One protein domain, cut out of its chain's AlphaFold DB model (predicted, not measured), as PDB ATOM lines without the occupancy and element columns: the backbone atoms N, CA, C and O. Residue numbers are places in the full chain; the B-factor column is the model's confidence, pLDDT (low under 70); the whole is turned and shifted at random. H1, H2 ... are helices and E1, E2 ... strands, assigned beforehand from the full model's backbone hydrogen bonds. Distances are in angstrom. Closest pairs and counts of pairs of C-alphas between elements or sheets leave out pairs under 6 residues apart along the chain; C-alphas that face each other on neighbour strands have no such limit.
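Overview. This is residues 5 to 103 of the 344 residues of a protein of Meloidogyne enterolobii (UniProt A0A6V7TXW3). A strongly twisted sheet of five strands forms a wall, with the helix H1 packed on one of its faces and the short helix H2 beside H1; the opposite face has no named helix. The long link from E4 to H1 loops away from this body, and its residues 62 to 70 stick out. The printed part has 99 residues, with two named helices and five named strands in the order E1 E2 E3 E4 H1 H2 E5. The sheet's order is E3 E4 E2 E1 E5, mixed, and the class is mixed, helices and strands. The whole is compact, with a radius of gyration of the C-alphas of 13.8 A, yet elongated in outline, spanning 43 by 27 by 24 A.

Arrangement. E2, residues 16 to 26, is an inner strand of the sheet. E4, residues 51 to 57, is its parallel neighbour at 24 degrees, with N 24 and O 54 at 2.8 A, within hydrogen-bond range. E1, residues 5 to 13, is its antiparallel neighbour at 160 degrees, with N 9 and O 21 at 2.8 A; the two form a hairpin. The edge strand E3, residues 36 to 38, forms a hairpin with E4, antiparallel at 151 degrees, with N 37 and O 55 at 2.8 A. The other edge strand E5, residues 94 to 102, is antiparallel to E1 at 160 degrees, with N 8 and O 98 at 2.9 A, and bends by 60 degrees at residue 97. H1, residues 71 to 82, is on the sheet, and its closest C-alphas to E4 are those of Ala 78 and Phe 54, 6.3 A apart. This gives two layers, helix on one face of a sheet. H2, residues 87 to 91, touches H1, the closest C-alphas being those of Leu 76 and Ala 91, 5.1 A apart. H2 is not on the sheet, but only just, with 4 pairs of C-alphas within 10 A. E4, H1 H2 and E5 make a split strand-helix-strand unit, two strands running the same way with E2 and E1 between them, and its crossover is right-handed. Each O i to N i+4 pair is within hydrogen-bond range in H2, and 6 of 8 are in H1.

Along the chain. E1 begins at C-alpha 5, (115.148, 89.623, 121.120), and is 26.3 A long. E2 measures 30.2 A, E3 7.0 A and E4 20.2 A. H1 begins at C-alpha 71, (121.769, 99.225, 128.710), and measures 17.6 A; H2 measures 6.2 A. E5, 22.4 A, ends at C-alpha 102, (111.193, 85.746, 119.171).

Size, cuts and confidence. The two C-alphas farthest apart, those of Gly 14 and Asn 30, are 43.2 A apart. The printed part has no cut. The links E3 to E4 and E4 to H1 are long. Mean pLDDT of the printed part is 81.9; residues 42 to 49, 60 to 65 and 83 to 86 are under 70.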
ATOM      1  N   PHE A   5     115.363  89.652 119.680       90.06
ATOM      2  CA  PHE A   5     115.148  89.623 121.120       90.06
ATOM      3  C   PHE A   5     114.685  90.982 121.626       90.06
ATOM      4  O   PHE A   5     115.053  92.016 121.082       90.06
ATOM      5  N   VAL A   6     113.875  90.984 122.676       93.25
ATOM      6  CA  VAL A   6     113.340  92.187 123.311       93.25
ATOM      7  C   VAL A   6     113.850  92.245 124.738       93.25
ATOM      8  O   VAL A   6     113.730  91.270 125.481       93.25
ATOM      9  N   LEU A   7     114.420  93.385 125.116       95.25
ATOM     10  CA  LEU A   7     114.712  93.725 126.503       95.25
ATOM     11  C   LEU A   7     113.572  94.576 127.059       95.25
ATOM     12  O   LEU A   7     113.257  95.629 126.504       95.25
ATOM     13  N   PHE A   8     112.987  94.121 128.163       95.62
ATOM     14  CA  PHE A   8     111.919  94.823 128.864       95.62
ATOM     15  C   PHE A   8     112.488  95.601 130.041       95.62
ATOM     16  O   PHE A   8     113.258  95.063 130.841       95.62
ATOM     17  N   PHE A   9     112.065  96.852 130.165       95.56
ATOM     18  CA  PHE A   9     112.453  97.757 131.230       95.56
ATOM     19  C   PHE A   9     111.225  98.375 131.893       95.56
ATOM     20  O   PHE A   9     110.196  98.601 131.256       95.56
ATOM     21  N   GLU A  10     111.377  98.727 133.163       94.31
ATOM     22  CA  GLU A  10     110.407  99.518 133.917       94.31
ATOM     23  C   GLU A  10     111.055 100.805 134.414       94.31
ATOM     24  O   GLU A  10     112.100 100.759 135.066       94.31
ATOM     25  N   GLU A  11     110.422 101.948 134.152       91.62
ATOM     26  CA  GLU A  11     110.764 103.203 134.814       91.62
ATOM     27  C   GLU A  11     110.144 103.224 136.207       91.62
ATOM     28  O   GLU A  11     108.915 103.177 136.354       91.62
ATOM     29  N   ARG A  12     110.987 103.350 137.234       87.12
ATOM     30  CA  ARG A  12     110.532 103.461 138.621       87.12
ATOM     31  C   ARG A  12     110.965 104.783 139.237       87.12
ATOM     32  O   ARG A  12     112.154 105.064 139.348       87.12
ATOM     33  N   ILE A  13     109.996 105.575 139.701       84.38
ATOM     34  CA  ILE A  13     110.237 106.837 140.421       84.38
ATOM     35  C   ILE A  13     109.605 106.730 141.806       84.38
ATOM     36  O   ILE A  13     108.413 106.461 141.936       84.38
ATOM     37  N   GLY A  14     110.413 106.898 142.857       83.12
ATOM     38  CA  GLY A  14     109.939 106.747 144.239       83.12
ATOM     39  C   GLY A  14     109.373 105.353 144.550       83.12
ATOM     40  O   GLY A  14     108.534 105.223 145.432       83.12
ATOM     41  N   GLY A  15     109.792 104.323 143.805       78.88
ATOM     42  CA  GLY A  15     109.321 102.939 143.950       78.88
ATOM     43  C   GLY A  15     108.066 102.583 143.144       78.88
ATOM     44  O   GLY A  15     107.785 101.395 142.992       78.88
ATOM     45  N   ASN A  16     107.362 103.566 142.573       85.00
ATOM     46  CA  ASN A  16     106.174 103.334 141.751       85.00
ATOM     47  C   ASN A  16     106.545 103.137 140.278       85.00
ATOM     48  O   ASN A  16     107.411 103.843 139.754       85.00
ATOM     49  N   LEU A  17     105.865 102.194 139.618       86.94
ATOM     50  CA  LEU A  17     105.947 102.011 138.171       86.94
ATOM     51  C   LEU A  17     105.324 103.224 137.477       86.94
ATOM     52  O   LEU A  17     104.184 103.580 137.771       86.94
ATOM     53  N   LYS A  18     106.078 103.840 136.566       87.19
ATOM     54  CA  LYS A  18     105.620 104.999 135.796       87.19
ATOM     55  C   LYS A  18     105.441 104.689 134.313       87.19
ATOM     56  O   LYS A  18     104.435 105.076 133.739       87.19
ATOM     57  N   ARG A  19     106.414 104.010 133.702       89.31
ATOM     58  CA  ARG A  19     106.410 103.632 132.281       89.31
ATOM     59  C   ARG A  19     107.047 102.263 132.092       89.31
ATOM     60  O   ARG A  19     107.911 101.868 132.878       89.31
ATOM     61  N   LYS A  20     106.678 101.571 131.020       92.38
ATOM     62  CA  LYS A  20     107.391 100.404 130.495       92.38
ATOM     63  C   LYS A  20     108.142 100.792 129.230       92.38
ATOM     64  O   LYS A  20     107.722 101.683 128.496       92.38
ATOM     65  N   LEU A  21     109.267 100.130 128.992       93.50
ATOM     66  CA  LEU A  21     110.086 100.334 127.805       93.50
ATOM     67  C   LEU A  21     110.517  98.990 127.229       93.50
ATOM     68  O   LEU A  21     111.168  98.194 127.903       93.50
ATOM     69  N   ASN A  22     110.211  98.789 125.956       95.25
ATOM     70  CA  ASN A  22     110.600  97.631 125.176       95.25
ATOM     71  C   ASN A  22     111.685  98.063 124.193       95.25
ATOM     72  O   ASN A  22     111.458  98.925 123.342       95.25
ATOM     73  N   LEU A  23     112.868  97.467 124.313       95.12
ATOM     74  CA  LEU A  23     113.938  97.612 123.332       95.12
ATOM     75  C   LEU A  23     114.042  96.314 122.541       95.12
ATOM     76  O   LEU A  23     114.615  95.331 123.010       95.12
ATOM     77  N   GLU A  24     113.459  96.309 121.350       93.44
ATOM     78  CA  GLU A  24     113.559  95.210 120.401       93.44
ATOM     79  C   GLU A  24     114.874  95.300 119.627       93.44
ATOM     80  O   GLU A  24     115.260  96.355 119.142       93.44
ATOM     81  N   PHE A  25     115.568  94.185 119.478       91.00
ATOM     82  CA  PHE A  25     116.779  94.057 118.687       91.00
ATOM     83  C   PHE A  25     116.498  93.041 117.594       91.00
ATOM     84  O   PHE A  25     116.310  91.854 117.875       91.00
ATOM     85  N   ARG A  26     116.432  93.507 116.345       86.38
ATOM     86  CA  ARG A  26     116.006  92.680 115.208       86.38
ATOM     87  C   ARG A  26     116.880  92.901 113.984       86.38
ATOM     88  O   ARG A  26     117.470  93.968 113.806       86.38
ATOM     89  N   GLN A  27     116.938  91.888 113.130       81.31
ATOM     90  CA  GLN A  27     117.555  91.991 111.813       81.31
ATOM     91  C   GLN A  27     116.530  92.539 110.813       81.31
ATOM     92  O   GLN A  27     115.372  92.127 110.816       81.31
ATOM     93  N   TRP A  28     116.951  93.459 109.945       78.12
ATOM     94  CA  TRP A  28     116.141  93.883 108.801       78.12
ATOM     95  C   TRP A  28     116.630  93.169 107.534       78.12
ATOM     96  O   TRP A  28     117.843  93.168 107.289       78.12
ATOM     97  N   PRO A  29     115.735  92.595 106.704       71.31
ATOM     98  CA  PRO A  29     116.121  91.817 105.522       71.31
ATOM     99  C   PRO A  29     117.039  92.557 104.542       71.31
ATOM    100  O   PRO A  29     117.957  91.954 103.998       71.31
ATOM    101  N   ASN A  30     116.838  93.867 104.381       76.50
ATOM    102  CA  ASN A  30     117.591  94.711 103.446       76.50
ATOM    103  C   ASN A  30     118.552  95.679 104.160       76.50
ATOM    104  O   ASN A  30     118.946  96.694 103.591       76.50
ATOM    105  N   GLY A  31     118.896  95.401 105.422       77.19
ATOM    106  CA  GLY A  31     119.589  96.363 106.279       77.19
ATOM    107  C   GLY A  31     118.675  97.499 106.754       77.19
ATOM    108  O   GLY A  31     117.457  97.460 106.575       77.19
ATOM    109  N   SER A  32     119.263  98.505 107.402       79.06
ATOM    110  CA  SER A  32     118.545  99.680 107.903       79.06
ATOM    111  C   SER A  32     119.394 100.938 107.733       79.06
ATOM    112  O   SER A  32     120.579 100.937 108.052       79.06
ATOM    113  N   GLU A  33     118.770 102.033 107.292       82.62
ATOM    114  CA  GLU A  33     119.402 103.361 107.230       82.62
ATOM    115  C   GLU A  33     119.555 104.011 108.616       82.62
ATOM    116  O   GLU A  33     120.308 104.967 108.790       82.62
ATOM    117  N   LYS A  34     118.823 103.503 109.616       83.69
ATOM    118  CA  LYS A  34     118.844 103.996 110.998       83.69
ATOM    119  C   LYS A  34     119.297 102.905 111.954       83.69
ATOM    120  O   LYS A  34     118.929 101.741 111.802       83.69
ATOM    121  N   CYS A  35     120.014 103.294 113.002       86.19
ATOM    122  CA  CYS A  35     120.382 102.368 114.073       86.19
ATOM    123  C   CYS A  35     119.218 102.081 115.031       86.19
ATOM    124  O   CYS A  35     119.177 101.005 115.620       86.19
ATOM    125  N   VAL A  36     118.298 103.036 115.201       91.00
ATOM    126  CA  VAL A  36     117.178 102.961 116.145       91.00
ATOM    127  C   VAL A  36     115.907 103.553 115.536       91.00
ATOM    128  O   VAL A  36     115.953 104.573 114.842       91.00
ATOM    129  N   TRP A  37     114.779 102.906 115.808       90.62
ATOM    130  CA  TRP A  37     113.443 103.271 115.348       90.62
ATOM    131  C   TRP A  37     112.512 103.463 116.543       90.62
ATOM    132  O   TRP A  37     112.577 102.689 117.495       90.62
ATOM    133  N   ASN A  38     111.652 104.480 116.480       90.88
ATOM    134  CA  ASN A  38     110.538 104.659 117.409       90.88
ATOM    135  C   ASN A  38     109.319 103.933 116.831       90.88
ATOM    136  O   ASN A  38     108.915 104.267 115.718       90.88
ATOM    137  N   LEU A  39     108.795 102.948 117.564       88.56
ATOM    138  CA  LEU A  39     107.670 102.105 117.152       88.56
ATOM    139  C   LEU A  39     106.397 102.385 117.967       88.56
ATOM    140  O   LEU A  39     105.439 101.629 117.869       88.56
ATOM    141  N   ASN A  40     106.356 103.455 118.770       83.06
ATOM    142  CA  ASN A  40     105.201 103.760 119.626       83.06
ATOM    143  C   ASN A  40     103.892 103.919 118.834       83.06
ATOM    144  O   ASN A  40     102.841 103.535 119.325       83.06
ATOM    145  N   ASN A  41     103.964 104.440 117.608       70.56
ATOM    146  CA  ASN A  41     102.788 104.681 116.765       70.56
ATOM    147  C   ASN A  41     102.300 103.422 116.023       70.56
ATOM    148  O   ASN A  41     101.283 103.484 115.339       70.56
ATOM    149  N   ASP A  42     103.037 102.310 116.102       63.97
ATOM    150  CA  ASP A  42     102.715 101.074 115.378       63.97
ATOM    151  C   ASP A  42     101.809 100.133 116.199       63.97
ATOM    152  O   ASP A  42     101.382  99.091 115.696       63.97
ATOM    153  N   PHE A  43     101.505 100.483 117.457       59.03
ATOM    154  CA  PHE A  43     100.670  99.692 118.359       59.03
ATOM    155  C   PHE A  43      99.342 100.405 118.655       59.03
ATOM    156  O   PHE A  43      99.278 101.314 119.475       59.03
ATOM    157  N   ASP A  44      98.260  99.937 118.029       48.69
ATOM    158  CA  ASP A  44      96.883 100.316 118.373       48.69
ATOM    159  C   ASP A  44      96.478  99.670 119.721       48.69
ATOM    160  O   ASP A  44      95.849  98.609 119.753       48.69
ATOM    161  N   GLY A  45      96.854 100.271 120.858       48.59
ATOM    162  CA  GLY A  45      96.331  99.870 122.175       48.59
ATOM    163  C   GLY A  45      97.174 100.244 123.403       48.59
ATOM    164  O   GLY A  45      98.361  99.949 123.462       48.59
ATOM    165  N   GLU A  46      96.480 100.779 124.422       50.66
ATOM    166  CA  GLU A  46      96.955 101.286 125.731       50.66
ATOM    167  C   GLU A  46      97.828 102.557 125.682       50.66
ATOM    168  O   GLU A  46      98.628 102.735 124.776       50.66
ATOM    169  N   ASN A  47      97.621 103.462 126.656       54.12
ATOM    170  CA  ASN A  47      98.206 104.812 126.748       54.12
ATOM    171  C   ASN A  47      99.633 104.902 126.166       54.12
ATOM    172  O   ASN A  47     100.588 104.445 126.796       54.12
ATOM    173  N   GLU A  48      99.783 105.567 125.013       53.53
ATOM    174  CA  GLU A  48     101.064 105.784 124.306       53.53
ATOM    175  C   GLU A  48     102.146 106.450 125.186       53.53
ATOM    176  O   GLU A  48     103.343 106.352 124.913       53.53
ATOM    177  N   GLU A  49     101.743 107.120 126.271       59.97
ATOM    178  CA  GLU A  49     102.653 107.734 127.243       59.97
ATOM    179  C   GLU A  49     103.244 106.737 128.262       59.97
ATOM    180  O   GLU A  49     104.296 107.013 128.848       59.97
ATOM    181  N   GLU A  50     102.604 105.580 128.474       70.06
ATOM    182  CA  GLU A  50     102.962 104.597 129.508       70.06
ATOM    183  C   GLU A  50     103.763 103.403 128.970       70.06
ATOM    184  O   GLU A  50     104.558 102.828 129.717       70.06
ATOM    185  N   ASN A  51     103.625 103.059 127.686       83.81
ATOM    186  CA  ASN A  51     104.322 101.932 127.058       83.81
ATOM    187  C   ASN A  51     105.161 102.405 125.864       83.81
ATOM    188  O   ASN A  51     104.640 102.723 124.801       83.81
ATOM    189  N   LEU A  52     106.482 102.428 126.034       90.75
ATOM    190  CA  LEU A  52     107.424 102.839 124.997       90.75
ATOM    191  C   LEU A  52     108.007 101.619 124.277       90.75
ATOM    192  O   LEU A  52     108.458 100.676 124.924       90.75
ATOM    193  N   HIS A  53     108.089 101.655 122.950       93.12
ATOM    194  CA  HIS A  53     108.682 100.608 122.123       93.12
ATOM    195  C   HIS A  53     109.650 101.204 121.105       93.12
ATOM    196  O   HIS A  53     109.302 102.039 120.269       93.12
ATOM    197  N   PHE A  54     110.886 100.716 121.134       93.94
ATOM    198  CA  PHE A  54     111.906 101.052 120.150       93.94
ATOM    199  C   PHE A  54     112.531  99.796 119.571       93.94
ATOM    200  O   PHE A  54     112.625  98.777 120.253       93.94
ATOM    201  N   ALA A  55     113.011  99.892 118.334       92.94
ATOM    202  CA  ALA A  55     113.748  98.812 117.698       92.94
ATOM    203  C   ALA A  55     115.150  99.247 117.269       92.94
ATOM    204  O   ALA A  55     115.319 100.243 116.566       92.94
ATOM    205  N   TYR A  56     116.147  98.464 117.662       92.56
ATOM    206  CA  TYR A  56     117.540  98.572 117.266       92.56
ATOM    207  C   TYR A  56     117.853  97.607 116.131       92.56
ATOM    208  O   TYR A  56     117.534  96.416 116.196       92.56
ATOM    209  N   PHE A  57     118.521  98.128 115.102       88.06
ATOM    210  CA  PHE A  57     119.058  97.309 114.024       88.06
ATOM    211  C   PHE A  57     120.210  96.445 114.535       88.06
ATOM    212  O   PHE A  57     121.210  96.955 115.046       88.06
ATOM    213  N   LEU A  58     120.068  95.134 114.361       79.94
ATOM    214  CA  LEU A  58     121.157  94.176 114.464       79.94
ATOM    215  C   LEU A  58     121.662  93.855 113.060       79.94
ATOM    216  O   LEU A  58     120.890  93.429 112.199       79.94
ATOM    217  N   GLU A  59     122.966  94.032 112.848       71.81
ATOM    218  CA  GLU A  59     123.627  93.580 111.624       71.81
ATOM    219  C   GLU A  59     123.368  92.078 111.432       71.81
ATOM    220  O   GLU A  59     123.423  91.304 112.395       71.81
ATOM    221  N   GLN A  60     123.038  91.676 110.200       64.06
ATOM    222  CA  GLN A  60     122.808  90.273 109.870       64.06
ATOM    223  C   GLN A  60     124.095  89.490 110.116       64.06
ATOM    224  O   GLN A  60     125.061  89.596 109.366       64.06
ATOM    225  N   ASN A  61     124.088  88.687 111.171       58.69
ATOM    226  CA  ASN A  61     125.059  87.631 111.379       58.69
ATOM    227  C   ASN A  61     124.282  86.322 111.442       58.69
ATOM    228  O   ASN A  61     123.270  86.238 112.141       58.69
ATOM    229  N   ALA A  62     124.742  85.329 110.679       54.97
ATOM    230  CA  ALA A  62     124.122  84.006 110.626       54.97
ATOM    231  C   ALA A  62     124.124  83.314 112.002       54.97
ATOM    232  O   ALA A  62     123.230  82.525 112.285       54.97
ATOM    233  N   ASP A  63     125.064  83.697 112.873       59.50
ATOM    234  CA  ASP A  63     125.220  83.169 114.220       59.50
ATOM    235  C   ASP A  63     125.167  84.309 115.248       59.50
ATOM    236  O   ASP A  63     125.959  85.256 115.221       59.50
ATOM    237  N   PHE A  64     124.241  84.222 116.198       59.06
ATOM    238  CA  PHE A  64     124.244  85.070 117.387       59.06
ATOM    239  C   PHE A  64     125.399  84.651 118.316       59.06
ATOM    240  O   PHE A  64     125.191  83.874 119.243       59.06
ATOM    241  N   VAL A  65     126.625  85.124 118.058       69.31
ATOM    242  CA  VAL A  65     127.810  84.660 118.812       69.31
ATOM    243  C   VAL A  65     127.930  85.333 120.186       69.31
ATOM    244  O   VAL A  65     128.041  84.641 121.195       69.31
ATOM    245  N   GLU A  66     127.897  86.672 120.266       81.12
ATOM    246  CA  GLU A  66     127.984  87.398 121.546       81.12
ATOM    247  C   GLU A  66     127.533  88.873 121.446       81.12
ATOM    248  O   GLU A  66     128.126  89.676 120.715       81.12
ATOM    249  N   TYR A  67     126.576  89.289 122.284       85.19
ATOM    250  CA  TYR A  67     126.202  90.700 122.450       85.19
ATOM    251  C   TYR A  67     126.691  91.286 123.769       85.19
ATOM    252  O   TYR A  67     126.502  90.709 124.837       85.19
ATOM    253  N   LEU A  68     127.259  92.489 123.681       89.38
ATOM    254  CA  LEU A  68     127.571  93.341 124.817       89.38
ATOM    255  C   LEU A  68     126.786  94.641 124.658       89.38
ATOM    256  O   LEU A  68     127.032  95.393 123.716       89.38
ATOM    257  N   LEU A  69     125.840  94.880 125.563       90.62
ATOM    258  CA  LEU A  69     124.934  96.023 125.509       90.62
ATOM    259  C   LEU A  69     125.131  96.899 126.744       90.62
ATOM    260  O   LEU A  69     124.979  96.434 127.874       90.62
ATOM    261  N   ASP A  70     125.437  98.175 126.524       91.56
ATOM    262  CA  ASP A  70     125.425  99.195 127.571       91.56
ATOM    263  C   ASP A  70     123.985  99.700 127.749       91.56
ATOM    264  O   ASP A  70     123.540 100.621 127.060       91.56
ATOM    265  N   LEU A  71     123.217  99.020 128.608       91.69
ATOM    266  CA  LEU A  71     121.769  99.225 128.710       91.69
ATOM    267  C   LEU A  71     121.377 100.695 128.947       91.69
ATOM    268  O   LEU A  71     120.521 101.173 128.202       91.69
ATOM    269  N   PRO A  72     122.005 101.451 129.875       90.12
ATOM    270  CA  PRO A  72     121.736 102.881 130.021       90.12
ATOM    271  C   PRO A  72     121.910 103.680 128.726       90.12
ATOM    272  O   PRO A  72     121.097 104.556 128.437       90.12
ATOM    273  N   ILE A  73     122.928 103.374 127.916       90.56
ATOM    274  CA  ILE A  73     123.149 104.053 126.632       90.56
ATOM    275  C   ILE A  73     122.063 103.690 125.619       90.56
ATOM    276  O   ILE A  73     121.560 104.581 124.933       90.56
ATOM    277  N   PHE A  74     121.659 102.421 125.534       92.31
ATOM    278  CA  PHE A  74     120.565 102.002 124.648       92.31
ATOM    279  C   PHE A  74     119.217 102.612 125.067       92.31
ATOM    280  O   PHE A  74     118.458 103.070 124.213       92.31
ATOM    281  N   VAL A  75     118.929 102.708 126.365       92.88
ATOM    282  CA  VAL A  75     117.742 103.426 126.858       92.88
ATOM    283  C   VAL A  75     117.837 104.911 126.502       92.88
ATOM    284  O   VAL A  75     116.926 105.459 125.886       92.88
ATOM    285  N   LEU A  76     118.966 105.558 126.806       91.50
ATOM    286  CA  LEU A  76     119.184 106.977 126.526       91.50
ATOM    287  C   LEU A  76     118.973 107.301 125.044       91.50
ATOM    288  O   LEU A  76     118.232 108.226 124.713       91.50
ATOM    289  N   LYS A  77     119.605 106.534 124.146       90.06
ATOM    290  CA  LYS A  77     119.510 106.722 122.691       90.06
ATOM    291  C   LYS A  77     118.082 106.539 122.184       90.06
ATOM    292  O   LYS A  77     117.646 107.348 121.368       90.06
ATOM    293  N   ALA A  78     117.343 105.566 122.708       91.06
ATOM    294  CA  ALA A  78     115.936 105.380 122.378       91.06
ATOM    295  C   ALA A  78     115.101 106.605 122.795       91.06
ATOM    296  O   ALA A  78     114.424 107.210 121.966       91.06
ATOM    297  N   LEU A  79     115.251 107.060 124.043       89.38
ATOM    298  CA  LEU A  79     114.519 108.216 124.571       89.38
ATOM    299  C   LEU A  79     114.846 109.535 123.854       89.38
ATOM    300  O   LEU A  79     114.008 110.437 123.843       89.38
ATOM    301  N   THR A  80     116.017 109.667 123.209       88.69
ATOM    302  CA  THR A  80     116.314 110.865 122.397       88.69
ATOM    303  C   THR A  80     115.346 111.062 121.229       88.69
ATOM    304  O   THR A  80     115.142 112.197 120.805       88.69
ATOM    305  N   LEU A  81     114.690 109.996 120.757       88.19
ATOM    306  CA  LEU A  81     113.681 110.078 119.698       88.19
ATOM    307  C   LEU A  81     112.345 110.678 120.170       88.19
ATOM    308  O   LEU A  81     111.497 110.980 119.335       88.19
ATOM    309  N   LEU A  82     112.154 110.869 121.480       83.12
ATOM    310  CA  LEU A  82     110.939 111.455 122.063       83.12
ATOM    311  C   LEU A  82     111.025 112.981 122.252       83.12
ATOM    312  O   LEU A  82     110.093 113.574 122.787       83.12
ATOM    313  N   ASN A  83     112.125 113.635 121.847       68.00
ATOM    314  CA  ASN A  83     112.331 115.091 121.972       68.00
ATOM    315  C   ASN A  83     112.092 115.668 123.394       68.00
ATOM    316  O   ASN A  83     111.685 116.822 123.546       68.00
ATOM    317  N   SER A  84     112.357 114.894 124.455       65.44
ATOM    318  CA  SER A  84     112.210 115.353 125.849       65.44
ATOM    319  C   SER A  84     113.383 116.236 126.309       65.44
ATOM    320  O   SER A  84     114.521 116.070 125.875       65.44
ATOM    321  N   LYS A  85     113.131 117.170 127.240       64.44
ATOM    322  CA  LYS A  85     114.163 118.052 127.823       64.44
ATOM    323  C   LYS A  85     115.003 117.386 128.932       64.44
ATOM    324  O   LYS A  85     116.056 117.925 129.261       64.44
ATOM    325  N   SER A  86     114.587 116.239 129.494       65.50
ATOM    326  CA  SER A  86     115.240 115.566 130.645       65.50
ATOM    327  C   SER A  86     115.736 114.135 130.362       65.50
ATOM    328  O   SER A  86     115.733 113.274 131.236       65.50
ATOM    329  N   ILE A  87     116.197 113.857 129.140       73.50
ATOM    330  CA  ILE A  87     116.487 112.487 128.661       73.50
ATOM    331  C   ILE A  87     117.510 111.724 129.534       73.50
ATOM    332  O   ILE A  87     117.362 110.523 129.750       73.50
ATOM    333  N   LEU A  88     118.526 112.409 130.078       70.44
ATOM    334  CA  LEU A  88     119.569 111.785 130.910       70.44
ATOM    335  C   LEU A  88     119.057 111.292 132.270       70.44
ATOM    336  O   LEU A  88     119.414 110.191 132.680       70.44
ATOM    337  N   SER A  89     118.238 112.084 132.971       70.62
ATOM    338  CA  SER A  89     117.673 111.672 134.263       70.62
ATOM    339  C   SER A  89     116.670 110.538 134.095       70.62
ATOM    340  O   SER A  89     116.616 109.640 134.928       70.62
ATOM    341  N   ASP A  90     115.906 110.571 133.005       76.56
ATOM    342  CA  ASP A  90     114.881 109.575 132.718       76.56
ATOM    343  C   ASP A  90     115.514 108.207 132.432       76.56
ATOM    344  O   ASP A  90     115.074 107.203 132.984       76.56
ATOM    345  N   ALA A  91     116.593 108.166 131.640       81.50
ATOM    346  CA  ALA A  91     117.251 106.916 131.256       81.50
ATOM    347  C   ALA A  91     117.777 106.105 132.454       81.50
ATOM    348  O   ALA A  91     117.760 104.877 132.417       81.50
ATOM    349  N   LEU A  92     118.214 106.776 133.525       85.06
ATOM    350  CA  LEU A  92     118.741 106.128 134.732       85.06
ATOM    351  C   LEU A  92     117.655 105.505 135.621       85.06
ATOM    352  O   LEU A  92     117.977 104.686 136.478       85.06
ATOM    353  N   ASN A  93     116.385 105.867 135.420       88.69
ATOM    354  CA  ASN A  93     115.266 105.328 136.197       88.69
ATOM    355  C   ASN A  93     114.722 104.008 135.628       88.69
ATOM    356  O   ASN A  93     113.861 103.390 136.258       88.69
ATOM    357  N   PHE A  94     115.188 103.583 134.447       91.50
ATOM    358  CA  PHE A  94     114.775 102.333 133.815       91.50
ATOM    359  C   PHE A  94     115.603 101.152 134.318       91.50
ATOM    360  O   PHE A  94     116.830 101.137 134.218       91.50
ATOM    361  N   ILE A  95     114.916 100.126 134.814       92.06
ATOM    362  CA  ILE A  95     115.525  98.899 135.334       92.06
ATOM    363  C   ILE A  95     115.192  97.747 134.379       92.06
ATOM    364  O   ILE A  95     114.017  97.584 134.047       92.06
ATOM    365  N   PRO A  96     116.179  96.944 133.935       93.56
ATOM    366  CA  PRO A  96     115.910  95.770 133.110       93.56
ATOM    367  C   PRO A  96     115.170  94.701 133.924       93.56
ATOM    368  O   PRO A  96     115.582  94.366 135.035       93.56
ATOM    369  N   ILE A  97     114.095  94.152 133.359       94.75
ATOM    370  CA  ILE A  97     113.216  93.171 134.012       94.75
ATOM    371  C   ILE A  97     113.385  91.781 133.408       94.75
ATOM    372  O   ILE A  97     113.545  90.798 134.130       94.75
ATOM    373  N   SER A  98     113.341  91.684 132.081       93.88
ATOM    374  CA  SER A  98     113.384  90.403 131.382       93.88
ATOM    375  C   SER A  98     113.909  90.550 129.957       93.88
ATOM    376  O   SER A  98     113.996  91.648 129.402       93.88
ATOM    377  N   ILE A  99     114.269  89.409 129.372       92.69
ATOM    378  CA  ILE A  99     114.601  89.266 127.958       92.69
ATOM    379  C   ILE A  99     113.688  88.208 127.343       92.69
ATOM    380  O   ILE A  99     113.458  87.159 127.947       92.69
ATOM    381  N   GLN A 100     113.188  88.472 126.140       91.94
ATOM    382  CA  GLN A 100     112.409  87.518 125.354       91.94
ATOM    383  C   GLN A 100     113.040  87.348 123.982       91.94
ATOM    384  O   GLN A 100     113.373  88.334 123.336       91.94
ATOM    385  N   PHE A 101     113.166  86.107 123.524       88.62
ATOM    386  CA  PHE A 101     113.604  85.781 122.169       88.62
ATOM    387  C   PHE A 101     112.382  85.415 121.321       88.62
ATOM    388  O   PHE A 101     111.505  84.692 121.796       88.62
ATOM    389  N   SER A 102     112.334  85.901 120.081       85.56
ATOM    390  CA  SER A 102     111.193  85.746 119.171       85.56
ATOM    391  C   SER A 102     111.663  85.438 117.746       85.56
ATOM    392  O   SER A 102     112.696  85.935 117.311       85.56
ATOM    393  N   GLY A 103     110.889  84.644 117.000       80.81
ATOM    394  CA  GLY A 103     111.177  84.287 115.603       80.81
ATOM    395  C   GLY A 103     111.656  82.840 115.411       80.81
ATOM    396  O   GLY A 103     111.769  82.090 116.383       80.81
TER     397      GLY A 103